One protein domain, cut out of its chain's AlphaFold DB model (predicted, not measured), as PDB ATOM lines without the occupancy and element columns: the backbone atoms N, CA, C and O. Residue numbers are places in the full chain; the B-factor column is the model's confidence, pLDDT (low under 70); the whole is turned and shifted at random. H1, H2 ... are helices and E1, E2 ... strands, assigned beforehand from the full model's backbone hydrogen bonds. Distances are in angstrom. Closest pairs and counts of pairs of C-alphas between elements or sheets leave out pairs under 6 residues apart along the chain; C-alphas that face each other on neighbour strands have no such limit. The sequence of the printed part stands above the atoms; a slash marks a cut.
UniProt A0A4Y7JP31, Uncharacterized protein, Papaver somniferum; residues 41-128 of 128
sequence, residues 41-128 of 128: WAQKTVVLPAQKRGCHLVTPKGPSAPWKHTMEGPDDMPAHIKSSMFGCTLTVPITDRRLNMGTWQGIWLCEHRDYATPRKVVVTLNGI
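Overview. This is residues 41 to 128 of the 128 residues of an uncharacterized protein of Papaver somniferum (UniProt A0A4Y7JP31). There is little regular structure here: long loops join a twisted ribbon of two strands, E1 and E2, in one half of a rod to a single short helix, H1, in the other half. The loop after H1 runs back along the rod before E2. The printed part has 88 residues, with E1, H1 and E2 in that order; the class is mixed, with 28 residues in named elements. It is loose, with a radius of gyration of the C-alphas of 16.3 A, and spans 51 by 25 by 19 A.

Along the chain. E1, residues 41 to 48, is 22.5 A long and begins at C-alpha 41 (-7.245, -40.767, -12.736). H1, residues 76 to 86, is 15.4 A long. E2, residues 119 to 127, is 25.9 A long and ends at C-alpha 127 (-10.664, -42.351, -17.932).

Arrangement. E1 and E2 are antiparallel neighbours at 161 degrees; N 44 and O 123 are 2.8 A apart, within hydrogen-bond range. In H1 every O i to N i+4 pair is within range. Residues 94 to 95 pair antiparallel with residues 98 to 99.

Size, cuts and confidence. The C-alphas of Pro 63 and Ile 128 are farthest apart, at 52.5 A. Both links are long, and the printed part has no cut. Confidence is under 70 at residues 53 to 72 and 74.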
ATOM      1  N   TRP A  41      -6.467 -40.348 -13.883       88.31
ATOM      2  CA  TRP A  41      -7.245 -40.767 -12.736       88.31
ATOM      3  C   TRP A  41      -7.261 -39.660 -11.683       88.31
ATOM      4  O   TRP A  41      -6.326 -38.868 -11.560       88.31
ATOM      5  N   ALA A  42      -8.348 -39.599 -10.924       89.62
ATOM      6  CA  ALA A  42      -8.478 -38.744  -9.757       89.62
ATOM      7  C   ALA A  42      -9.280 -39.482  -8.686       89.62
ATOM      8  O   ALA A  42     -10.254 -40.163  -8.997       89.62
ATOM      9  N   GLN A  43      -8.904 -39.325  -7.420       93.00
ATOM     10  CA  GLN A  43      -9.620 -39.932  -6.304       93.00
ATOM     11  C   GLN A  43      -9.958 -38.881  -5.254       93.00
ATOM     12  O   GLN A  43      -9.136 -38.028  -4.919       93.00
ATOM     13  N   LYS A  44     -11.173 -38.950  -4.716       92.50
ATOM     14  CA  LYS A  44     -11.616 -38.101  -3.616       92.50
ATOM     15  C   LYS A  44     -12.427 -38.901  -2.613       92.50
ATOM     16  O   LYS A  44     -13.401 -39.555  -2.971       92.50
ATOM     17  N   THR A  45     -12.065 -38.782  -1.343       93.12
ATOM     18  CA  THR A  45     -12.848 -39.340  -0.238       93.12
ATOM     19  C   THR A  45     -13.795 -38.277   0.300       93.12
ATOM     20  O   THR A  45     -13.373 -37.165   0.619       93.12
ATOM     21  N   VAL A  46     -15.076 -38.615   0.410       91.44
ATOM     22  CA  VAL A  46     -16.115 -37.768   1.000       91.44
ATOM     23  C   VAL A  46     -16.598 -38.422   2.288       91.44
ATOM     24  O   VAL A  46     -16.843 -39.626   2.327       91.44
ATOM     25  N   VAL A  47     -16.722 -37.631   3.350       90.94
ATOM     26  CA  VAL A  47     -17.326 -38.079   4.608       90.94
ATOM     27  C   VAL A  47     -18.794 -37.684   4.591       90.94
ATOM     28  O   VAL A  47     -19.118 -36.505   4.470       90.94
ATOM     29  N   LEU A  48     -19.673 -38.672   4.697       86.31
ATOM     30  CA  LEU A  48     -21.109 -38.484   4.812       86.31
ATOM     31  C   LEU A  48     -21.505 -38.613   6.289       86.31
ATOM     32  O   LEU A  48     -21.052 -39.551   6.956       86.31
ATOM     33  N   PRO A  49     -22.325 -37.692   6.826       84.88
ATOM     34  CA  PRO A  49     -22.799 -37.797   8.198       84.88
ATOM     35  C   PRO A  49     -23.656 -39.052   8.361       84.88
ATOM     36  O   PRO A  49     -24.246 -39.531   7.388       84.88
ATOM     37  N   ALA A  50     -23.732 -39.562   9.591       80.62
ATOM     38  CA  ALA A  50     -24.560 -40.716   9.918       80.62
ATOM     39  C   ALA A  50     -25.993 -40.496   9.413       80.62
ATOM     40  O   ALA A  50     -26.645 -39.512   9.768       80.62
ATOM     41  N   GLN A  51     -26.453 -41.391   8.544       78.62
ATOM     42  CA  GLN A  51     -27.806 -41.353   8.005       78.62
ATOM     43  C   GLN A  51     -28.702 -42.298   8.793       78.62
ATOM     44  O   GLN A  51     -28.243 -43.293   9.355       78.62
ATOM     45  N   LYS A  52     -29.999 -41.992   8.817       70.12
ATOM     46  CA  LYS A  52     -30.991 -42.942   9.318       70.12
ATOM     47  C   LYS A  52     -31.028 -44.163   8.399       70.12
ATOM     48  O   LYS A  52     -30.815 -44.055   7.191       70.12
ATOM     49  N   ARG A  53     -31.318 -45.316   8.990       67.75
ATOM     50  CA  ARG A  53     -31.317 -46.614   8.318       67.75
ATOM     51  C   ARG A  53     -32.215 -46.655   7.074       67.75
ATOM     52  O   ARG A  53     -33.386 -46.283   7.134       67.75
ATOM     53  N   GLY A  54     -31.678 -47.201   5.983       63.22
ATOM     54  CA  GLY A  54     -32.397 -47.571   4.761       63.22
ATOM     55  C   GLY A  54     -32.625 -49.089   4.645       63.22
ATOM     56  O   GLY A  54     -31.943 -49.892   5.282       63.22
ATOM     57  N   CYS A  55     -33.593 -49.506   3.819       57.25
ATOM     58  CA  CYS A  55     -33.875 -50.919   3.488       57.25
ATOM     59  C   CYS A  55     -34.176 -51.832   4.699       57.25
ATOM     60  O   CYS A  55     -33.574 -52.896   4.884       57.25
ATOM     61  N   HIS A  56     -35.132 -51.441   5.547       56.91
ATOM     62  CA  HIS A  56     -35.487 -52.181   6.765       56.91
ATOM     63  C   HIS A  56     -36.095 -53.575   6.492       56.91
ATOM     64  O   HIS A  56     -35.776 -54.505   7.229       56.91
ATOM     65  N   LEU A  57     -36.845 -53.753   5.396       57.56
ATOM     66  CA  LEU A  57     -37.647 -54.960   5.106       57.56
ATOM     67  C   LEU A  57     -36.873 -56.180   4.571       57.56
ATOM     68  O   LEU A  57     -37.448 -57.254   4.457       57.56
ATOM     69  N   VAL A  58     -35.588 -56.043   4.233       59.53
ATOM     70  CA  VAL A  58     -34.853 -57.094   3.496       59.53
ATOM     71  C   VAL A  58     -34.422 -58.273   4.382       59.53
ATOM     72  O   VAL A  58     -34.121 -59.348   3.875       59.53
ATOM     73  N   THR A  59     -34.378 -58.112   5.708       57.59
ATOM     74  CA  THR A  59     -33.867 -59.170   6.600       57.59
ATOM     75  C   THR A  59     -34.613 -59.172   7.933       57.59
ATOM     76  O   THR A  59     -34.766 -58.089   8.513       57.59
ATOM     77  N   PRO A  60     -35.036 -60.347   8.444       59.62
ATOM     78  CA  PRO A  60     -35.615 -60.471   9.779       59.62
ATOM     79  C   PRO A  60     -34.651 -59.954  10.854       59.62
ATOM     80  O   PRO A  60     -33.444 -60.192  10.777       59.62
ATOM     81  N   LYS A  61     -35.185 -59.263  11.866       63.22
ATOM     82  CA  LYS A  61     -34.445 -58.790  13.047       63.22
ATOM     83  C   LYS A  61     -35.082 -59.365  14.312       63.22
ATOM     84  O   LYS A  61     -36.294 -59.548  14.358       63.22
ATOM     85  N   GLY A  62     -34.274 -59.547  15.355       64.56
ATOM     86  CA  GLY A  62     -34.748 -59.850  16.704       64.56
ATOM     87  C   GLY A  62     -34.606 -61.326  17.077       64.56
ATOM     88  O   GLY A  62     -33.944 -62.072  16.361       64.56
ATOM     89  N   PRO A  63     -35.218 -61.754  18.194       59.59
ATOM     90  CA  PRO A  63     -35.061 -63.106  18.743       59.59
ATOM     91  C   PRO A  63     -35.502 -64.231  17.796       59.59
ATOM     92  O   PRO A  63     -35.101 -65.374  17.976       59.59
ATOM     93  N   SER A  64     -36.333 -63.913  16.798       63.94
ATOM     94  CA  SER A  64     -36.822 -64.843  15.778       63.94
ATOM     95  C   SER A  64     -35.921 -64.943  14.541       63.94
ATOM     96  O   SER A  64     -36.202 -65.745  13.651       63.94
ATOM     97  N   ALA A  65     -34.860 -64.136  14.440       66.50
ATOM     98  CA  ALA A  65     -33.937 -64.195  13.313       66.50
ATOM     99  C   ALA A  65     -32.981 -65.399  13.472       66.50
ATOM    100  O   ALA A  65     -32.380 -65.547  14.537       66.50
ATOM    101  N   PRO A  66     -32.784 -66.243  12.438       69.75
ATOM    102  CA  PRO A  66     -32.007 -67.485  12.532       69.75
ATOM    103  C   PRO A  66     -30.483 -67.251  12.507       69.75
ATOM    104  O   PRO A  66     -29.728 -68.053  11.964       69.75
ATOM    105  N   TRP A  67     -30.011 -66.141  13.077       67.56
ATOM    106  CA  TRP A  67     -28.609 -65.737  13.054       67.56
ATOM    107  C   TRP A  67     -28.167 -65.302  14.452       67.56
ATOM    108  O   TRP A  67     -28.799 -64.450  15.075       67.56
ATOM    109  N   LYS A  68     -27.064 -65.869  14.946       60.28
ATOM    110  CA  LYS A  68     -26.530 -65.595  16.285       60.28
ATOM    111  C   LYS A  68     -25.297 -64.702  16.165       60.28
ATOM    112  O   LYS A  68     -24.243 -65.177  15.756       60.28
ATOM    113  N   HIS A  69     -25.425 -63.424  16.518       61.66
ATOM    114  CA  HIS A  69     -24.285 -62.514  16.657       61.66
ATOM    115  C   HIS A  69     -23.969 -62.332  18.140       61.66
ATOM    116  O   HIS A  69     -24.849 -61.966  18.917       61.66
ATOM    117  N   THR A  70     -22.734 -62.612  18.550       59.16
ATOM    118  CA  THR A  70     -22.361 -62.654  19.974       59.16
ATOM    119  C   THR A  70     -21.728 -61.365  20.501       59.16
ATOM    120  O   THR A  70     -21.788 -61.148  21.704       59.16
ATOM    121  N   MET A  71     -21.150 -60.510  19.642       59.16
ATOM    122  CA  MET A  71     -20.274 -59.407  20.093       59.16
ATOM    123  C   MET A  71     -20.676 -57.976  19.668       59.16
ATOM    124  O   MET A  71     -20.192 -57.036  20.288       59.16
ATOM    125  N   GLU A  72     -21.554 -57.769  18.675       66.31
ATOM    126  CA  GLU A  72     -21.743 -56.430  18.055       66.31
ATOM    127  C   GLU A  72     -23.188 -55.894  18.074       66.31
ATOM    128  O   GLU A  72     -23.453 -54.765  17.662       66.31
ATOM    129  N   GLY A  73     -24.122 -56.662  18.640       70.81
ATOM    130  CA  GLY A  73     -25.516 -56.259  18.824       70.81
ATOM    131  C   GLY A  73     -26.502 -56.881  17.822       70.81
ATOM    132  O   GLY A  73     -26.122 -57.587  16.888       70.81
ATOM    133  N   PRO A  74     -27.814 -56.675  18.037       69.56
ATOM    134  CA  PRO A  74     -28.873 -57.398  17.329       69.56
ATOM    135  C   PRO A  74     -29.174 -56.889  15.907       69.56
ATOM    136  O   PRO A  74     -29.942 -57.528  15.188       69.56
ATOM    137  N   ASP A  75     -28.656 -55.727  15.497       71.62
ATOM    138  CA  ASP A  75     -28.834 -55.164  14.148       71.62
ATOM    139  C   ASP A  75     -27.641 -55.406  13.212       71.62
ATOM    140  O   ASP A  75     -27.765 -55.153  12.011       71.62
ATOM    141  N   ASP A  76     -26.545 -55.962  13.728       76.31
ATOM    142  CA  ASP A  76     -25.289 -56.121  13.002       76.31
ATOM    143  C   ASP A  76     -25.312 -57.272  11.979       76.31
ATOM    144  O   ASP A  76     -25.093 -57.059  10.786       76.31
ATOM    145  N   MET A  77     -25.738 -58.477  12.382       76.06
ATOM    146  CA  MET A  77     -25.850 -59.608  11.443       76.06
ATOM    147  C   MET A  77     -26.804 -59.323  10.268       76.06
ATOM    148  O   MET A  77     -26.438 -59.562   9.113       76.06
ATOM    149  N   PRO A  78     -28.004 -58.745  10.493       76.62
ATOM    150  CA  PRO A  78     -28.840 -58.289   9.389       76.62
ATOM    151  C   PRO A  78     -28.163 -57.231   8.508       76.62
ATOM    152  O   PRO A  78     -28.444 -57.180   7.312       76.62
ATOM    153  N   ALA A  79     -27.297 -56.375   9.059       79.94
ATOM    154  CA  ALA A  79     -26.573 -55.370   8.286       79.94
ATOM    155  C   ALA A  79     -25.496 -55.991   7.384       79.94
ATOM    156  O   ALA A  79     -25.408 -55.611   6.215       79.94
ATOM    157  N   HIS A  80     -24.755 -56.992   7.870       81.69
ATOM    158  CA  HIS A  80     -23.791 -57.752   7.069       81.69
ATOM    159  C   HIS A  80     -24.448 -58.468   5.887       81.69
ATOM    160  O   HIS A  80     -23.962 -58.376   4.759       81.69
ATOM    161  N   ILE A  81     -25.587 -59.131   6.118       81.00
ATOM    162  CA  ILE A  81     -26.337 -59.815   5.053       81.00
ATOM    163  C   ILE A  81     -26.780 -58.805   3.986       81.00
ATOM    164  O   ILE A  81     -26.526 -59.013   2.800       81.00
ATOM    165  N   LYS A  82     -27.376 -57.676   4.395       80.94
ATOM    166  CA  LYS A  82     -27.815 -56.627   3.459       80.94
ATOM    167  C   LYS A  82     -26.642 -56.037   2.677       80.94
ATOM    168  O   LYS A  82     -26.736 -55.917   1.459       80.94
ATOM    169  N   SER A  83     -25.524 -55.742   3.340       83.56
ATOM    170  CA  SER A  83     -24.332 -55.202   2.677       83.56
ATOM    171  C   SER A  83     -23.767 -56.167   1.635       83.56
ATOM    172  O   SER A  83     -23.348 -55.726   0.567       83.56
ATOM    173  N   SER A  84     -23.768 -57.470   1.918       84.25
ATOM    174  CA  SER A  84     -23.316 -58.493   0.970       84.25
ATOM    175  C   SER A  84     -24.268 -58.651  -0.218       84.25
ATOM    176  O   SER A  84     -23.814 -58.914  -1.327       84.25
ATOM    177  N   MET A  85     -25.576 -58.457  -0.015       83.81
ATOM    178  CA  MET A  85     -26.571 -58.517  -1.092       83.81
ATOM    179  C   MET A  85     -26.525 -57.300  -2.024       83.81
ATOM    180  O   MET A  85     -26.674 -57.457  -3.232       83.81
ATOM    181  N   PHE A  86     -26.351 -56.089  -1.481       83.06
ATOM    182  CA  PHE A  86     -26.317 -54.856  -2.279       83.06
ATOM    183  C   PHE A  86     -24.932 -54.540  -2.856       83.06
ATOM    184  O   PHE A  86     -24.835 -53.866  -3.881       83.06
ATOM    185  N   GLY A  87     -23.871 -55.029  -2.217       84.81
ATOM    186  CA  GLY A  87     -22.495 -54.682  -2.546       84.81
ATOM    187  C   GLY A  87     -22.045 -53.356  -1.920       84.81
ATOM    188  O   GLY A  87     -22.834 -52.571  -1.398       84.81
ATOM    189  N   CYS A  88     -20.734 -53.117  -1.961       88.75
ATOM    190  CA  CYS A  88     -20.078 -51.944  -1.368       88.75
ATOM    191  C   CYS A  88     -19.480 -50.978  -2.404       88.75
ATOM    192  O   CYS A  88     -18.832 -49.999  -2.035       88.75
ATOM    193  N   THR A  89     -19.672 -51.250  -3.697       91.88
ATOM    194  CA  THR A  89     -19.102 -50.468  -4.797       91.88
ATOM    195  C   THR A  89     -20.091 -50.341  -5.950       91.88
ATOM    196  O   THR A  89     -20.905 -51.233  -6.185       91.88
ATOM    197  N   LEU A  90     -20.011 -49.225  -6.670       92.31
ATOM    198  CA  LEU A  90     -20.810 -48.937  -7.853       92.31
ATOM    199  C   LEU A  90     -19.927 -48.254  -8.897       92.31
ATOM    200  O   LEU A  90     -19.294 -47.239  -8.609       92.31
ATOM    201  N   THR A  91     -19.949 -48.769 -10.123       94.19
ATOM    202  CA  THR A  91     -19.295 -48.143 -11.276       94.19
ATOM    203  C   THR A  91     -20.352 -47.488 -12.151       94.19
ATOM    204  O   THR A  91     -21.268 -48.161 -12.622       94.19
ATOM    205  N   VAL A  92     -20.225 -46.179 -12.384       94.38
ATOM    206  CA  VAL A  92     -21.148 -45.407 -13.230       94.38
ATOM    207  C   VAL A  92     -20.380 -44.840 -14.426       94.38
ATOM    208  O   VAL A  92     -19.376 -44.156 -14.213       94.38
ATOM    209  N   PRO A  93     -20.817 -45.099 -15.674       94.56
ATOM    210  CA  PRO A  93     -20.174 -44.532 -16.853       94.56
ATOM    211  C   PRO A  93     -20.319 -43.007 -16.890       94.56
ATOM    212  O   PRO A  93     -21.301 -42.441 -16.409       94.56
ATOM    213  N   ILE A  94     -19.336 -42.337 -17.488       93.06
ATOM    214  CA  ILE A  94     -19.328 -40.884 -17.671       93.06
ATOM    215  C   ILE A  94     -19.290 -40.595 -19.167       93.06
ATOM    216  O   ILE A  94     -18.407 -41.073 -19.874       93.06
ATOM    217  N   THR A  95     -20.240 -39.797 -19.644       92.81
ATOM    218  CA  THR A  95     -20.343 -39.372 -21.045       92.81
ATOM    219  C   THR A  95     -20.582 -37.867 -21.065       92.81
ATOM    220  O   THR A  95     -21.321 -37.351 -20.230       92.81
ATOM    221  N   ASP A  96     -19.894 -37.135 -21.944       91.12
ATOM    222  CA  ASP A  96     -20.015 -35.673 -22.070       91.12
ATOM    223  C   ASP A  96     -19.932 -34.916 -20.732       91.12
ATOM    224  O   ASP A  96     -20.663 -33.959 -20.460       91.12
ATOM    225  N   ARG A  97     -18.999 -35.354 -19.872       90.19
ATOM    226  CA  ARG A  97     -18.730 -34.787 -18.535       90.19
ATOM    227  C   ARG A  97     -19.903 -34.913 -17.551       90.19
ATOM    228  O   ARG A  97     -19.956 -34.175 -16.565       90.19
ATOM    229  N   ARG A  98     -20.842 -35.829 -17.792       91.00
ATOM    230  CA  ARG A  98     -21.981 -36.125 -16.912       91.00
ATOM    231  C   ARG A  98     -22.015 -37.612 -16.576       91.00
ATOM    232  O   ARG A  98     -21.587 -38.439 -17.375       91.00
ATOM    233  N   LEU A  99     -22.529 -37.943 -15.391       94.38
ATOM    234  CA  LEU A  99     -22.860 -39.330 -15.064       94.38
ATOM    235  C   LEU A  99     -23.920 -39.808 -16.061       94.38
ATOM    236  O   LEU A  99     -24.966 -39.171 -16.197       94.38
ATOM    237  N   ASN A 100     -23.635 -40.894 -16.767       95.19
ATOM    238  CA  ASN A 100     -24.540 -41.481 -17.743       95.19
ATOM    239  C   ASN A 100     -25.549 -42.368 -17.006       95.19
ATOM    240  O   ASN A 100     -25.347 -43.566 -16.811       95.19
ATOM    241  N   MET A 101     -26.593 -41.707 -16.514       95.81
ATOM    242  CA  MET A 101     -27.669 -42.289 -15.727       95.81
ATOM    243  C   MET A 101     -29.019 -41.940 -16.354       95.81
ATOM    244  O   MET A 101     -29.213 -40.843 -16.877       95.81
ATOM    245  N   GLY A 102     -29.971 -42.868 -16.276       93.12
ATOM    246  CA  GLY A 102     -31.353 -42.637 -16.689       93.12
ATOM    247  C   GLY A 102     -32.088 -41.660 -15.765       93.12
ATOM    248  O   GLY A 102     -31.712 -41.484 -14.609       93.12
ATOM    249  N   THR A 103     -33.191 -41.078 -16.245       94.44
ATOM    250  CA  THR A 103     -33.998 -40.072 -15.519       94.44
ATOM    251  C   THR A 103     -34.414 -40.503 -14.111       94.44
ATOM    252  O   THR A 103     -34.537 -39.667 -13.222       94.44
ATOM    253  N   TRP A 104     -34.620 -41.804 -13.905       94.19
ATOM    254  CA  TRP A 104     -35.065 -42.362 -12.630       94.19
ATOM    255  C   TRP A 104     -33.943 -43.003 -11.814       94.19
ATOM    256  O   TRP A 104     -34.190 -43.398 -10.683       94.19
ATOM    257  N   GLN A 105     -32.718 -43.092 -12.344       91.38
ATOM    258  CA  GLN A 105     -31.573 -43.664 -11.636       91.38
ATOM    259  C   GLN A 105     -31.028 -42.684 -10.590       91.38
ATOM    260  O   GLN A 105     -30.824 -41.504 -10.861       91.38
ATOM    261  N   GLY A 106     -30.744 -43.199  -9.393       89.38
ATOM    262  CA  GLY A 106     -30.126 -42.456  -8.297       89.38
ATOM    263  C   GLY A 106     -29.054 -43.296  -7.608       89.38
ATOM    264  O   GLY A 106     -29.135 -44.523  -7.604       89.38
ATOM    265  N   ILE A 107     -28.051 -42.632  -7.035       90.12
ATOM    266  CA  ILE A 107     -27.009 -43.272  -6.225       90.12
ATOM    267  C   ILE A 107     -27.383 -43.091  -4.759       90.12
ATOM    268  O   ILE A 107     -27.602 -41.966  -4.310       90.12
ATOM    269  N   TRP A 108     -27.432 -44.196  -4.019       87.25
ATOM    270  CA  TRP A 108     -27.870 -44.216  -2.629       87.25
ATOM    271  C   TRP A 108     -26.811 -44.858  -1.743       87.25
ATOM    272  O   TRP A 108     -26.259 -45.905  -2.077       87.25
ATOM    273  N   LEU A 109     -26.560 -44.241  -0.589       86.12
ATOM    274  CA  LEU A 109     -25.854 -44.888   0.508       86.12
ATOM    275  C   LEU A 109     -26.893 -45.591   1.386       86.12
ATOM    276  O   LEU A 109     -27.633 -44.939   2.124       86.12
ATOM    277  N   CYS A 110     -26.950 -46.916   1.309       85.06
ATOM    278  CA  CYS A 110     -27.847 -47.715   2.134       85.06
ATOM    279  C   CYS A 110     -27.214 -47.974   3.508       85.06
ATOM    280  O   CYS A 110     -26.433 -48.905   3.671       85.06
ATOM    281  N   GLU A 111     -27.556 -47.160   4.507       86.19
ATOM    282  CA  GLU A 111     -27.149 -47.433   5.887       86.19
ATOM    283  C   GLU A 111     -27.998 -48.566   6.472       86.19
ATOM    284  O   GLU A 111     -29.228 -48.513   6.431       86.19
ATOM    285  N   HIS A 112     -27.354 -49.595   7.017       83.88
ATOM    286  CA  HIS A 112     -28.045 -50.794   7.488       83.88
ATOM    287  C   HIS A 112     -28.112 -50.919   9.007       83.88
ATOM    288  O   HIS A 112     -28.917 -51.723   9.490       83.88
ATOM    289  N   ARG A 113     -27.333 -50.110   9.733       80.69
ATOM    290  CA  ARG A 113     -27.344 -50.050  11.196       80.69
ATOM    291  C   ARG A 113     -28.336 -49.017  11.719       80.69
ATOM    292  O   ARG A 113     -28.581 -47.999  11.078       80.69
ATOM    293  N   ASP A 114     -28.895 -49.278  12.898       76.56
ATOM    294  CA  ASP A 114     -29.805 -48.345  13.573       76.56
ATOM    295  C   ASP A 114     -29.026 -47.184  14.227       76.56
ATOM    296  O   ASP A 114     -29.481 -46.041  14.215       76.56
ATOM    297  N   TYR A 115     -27.813 -47.462  14.719       78.56
ATOM    298  CA  TYR A 115     -26.884 -46.476  15.287       78.56
ATOM    299  C   TYR A 115     -25.614 -46.393  14.441       78.56
ATOM    300  O   TYR A 115     -24.585 -46.991  14.758       78.56
ATOM    301  N   ALA A 116     -25.706 -45.688  13.318       78.75
ATOM    302  CA  ALA A 116     -24.598 -45.543  12.392       78.75
ATOM    303  C   ALA A 116     -23.626 -44.431  12.802       78.75
ATOM    304  O   ALA A 116     -24.014 -43.395  13.340       78.75
ATOM    305  N   THR A 117     -22.351 -44.628  12.481       85.50
ATOM    306  CA  THR A 117     -21.330 -43.577  12.500       85.50
ATOM    307  C   THR A 117     -21.175 -42.972  11.098       85.50
ATOM    308  O   THR A 117     -21.615 -43.581  10.117       85.50
ATOM    309  N   PRO A 118     -20.565 -41.779  10.956       88.75
ATOM    310  CA  PRO A 118     -20.283 -41.198   9.645       88.75
ATOM    311  C   PRO A 118     -19.549 -42.174   8.716       88.75
ATOM    312  O   PRO A 118     -18.628 -42.879   9.136       88.75
ATOM    313  N   ARG A 119     -19.934 -42.196   7.437       88.81
ATOM    314  CA  ARG A 119     -19.358 -43.098   6.431       88.81
ATOM    315  C   ARG A 119     -18.392 -42.355   5.527       88.81
ATOM    316  O   ARG A 119     -18.663 -41.243   5.087       88.81
ATOM    317  N   LYS A 120     -17.259 -42.987   5.230       92.00
ATOM    318  CA  LYS A 120     -16.302 -42.494   4.236       92.00
ATOM    319  C   LYS A 120     -16.579 -43.199   2.915       92.00
ATOM    320  O   LYS A 120     -16.500 -44.419   2.855       92.00
ATOM    321  N   VAL A 121     -16.889 -42.432   1.877       91.75
ATOM    322  CA  VAL A 121     -17.094 -42.936   0.517       91.75
ATOM    323  C   VAL A 121     -15.933 -42.473  -0.345       91.75
ATOM    324  O   VAL A 121     -15.627 -41.281  -0.397       91.75
ATOM    325  N   VAL A 122     -15.276 -43.420  -1.007       94.50
ATOM    326  CA  VAL A 122     -14.195 -43.134  -1.951       94.50
ATOM    327  C   VAL A 122     -14.793 -43.036  -3.348       94.50
ATOM    328  O   VAL A 122     -15.468 -43.954  -3.801       94.50
ATOM    329  N   VAL A 123     -14.551 -41.915  -4.020       94.38
ATOM    330  CA  VAL A 123     -14.946 -41.690  -5.411       94.38
ATOM    331  C   VAL A 123     -13.689 -41.673  -6.260       94.38
ATOM    332  O   VAL A 123     -12.829 -40.810  -6.072       94.38
ATOM    333  N   THR A 124     -13.608 -42.598  -7.208       93.88
ATOM    334  CA  THR A 124     -12.502 -42.694  -8.159       93.88
ATOM    335  C   THR A 124     -13.022 -42.405  -9.558       93.88
ATOM    336  O   THR A 124     -13.951 -43.049 -10.037       93.88
ATOM    337  N   LEU A 125     -12.420 -41.417 -10.210       92.69
ATOM    338  CA  LEU A 125     -12.595 -41.122 -11.621       92.69
ATOM    339  C   LEU A 125     -11.416 -41.738 -12.360       92.69
ATOM    340  O   LEU A 125     -10.268 -41.456 -12.023       92.69
ATOM    341  N   ASN A 126     -11.702 -42.575 -13.346       90.69
ATOM    342  CA  ASN A 126     -10.703 -43.177 -14.212       90.69
ATOM    343  C   ASN A 126     -11.195 -43.055 -15.653       90.69
ATOM    344  O   ASN A 126     -12.356 -43.354 -15.935       90.69
ATOM    345  N   GLY A 127     -10.334 -42.577 -16.539       87.25
ATOM    346  CA  GLY A 127     -10.664 -42.351 -17.932       87.25
ATOM    347  C   GLY A 127      -9.477 -41.805 -18.705       87.25
ATOM    348  O   GLY A 127      -8.354 -41.745 -18.205       87.25
ATOM    349  N   ILE A 128      -9.756 -41.427 -19.942       78.94
ATOM    350  CA  ILE A 128      -8.806 -40.938 -20.935       78.94
ATOM    351  C   ILE A 128      -9.087 -39.452 -21.177       78.94
ATOM    352  O   ILE A 128     -10.283 -39.104 -21.303       78.94
TER     353      ILE A 128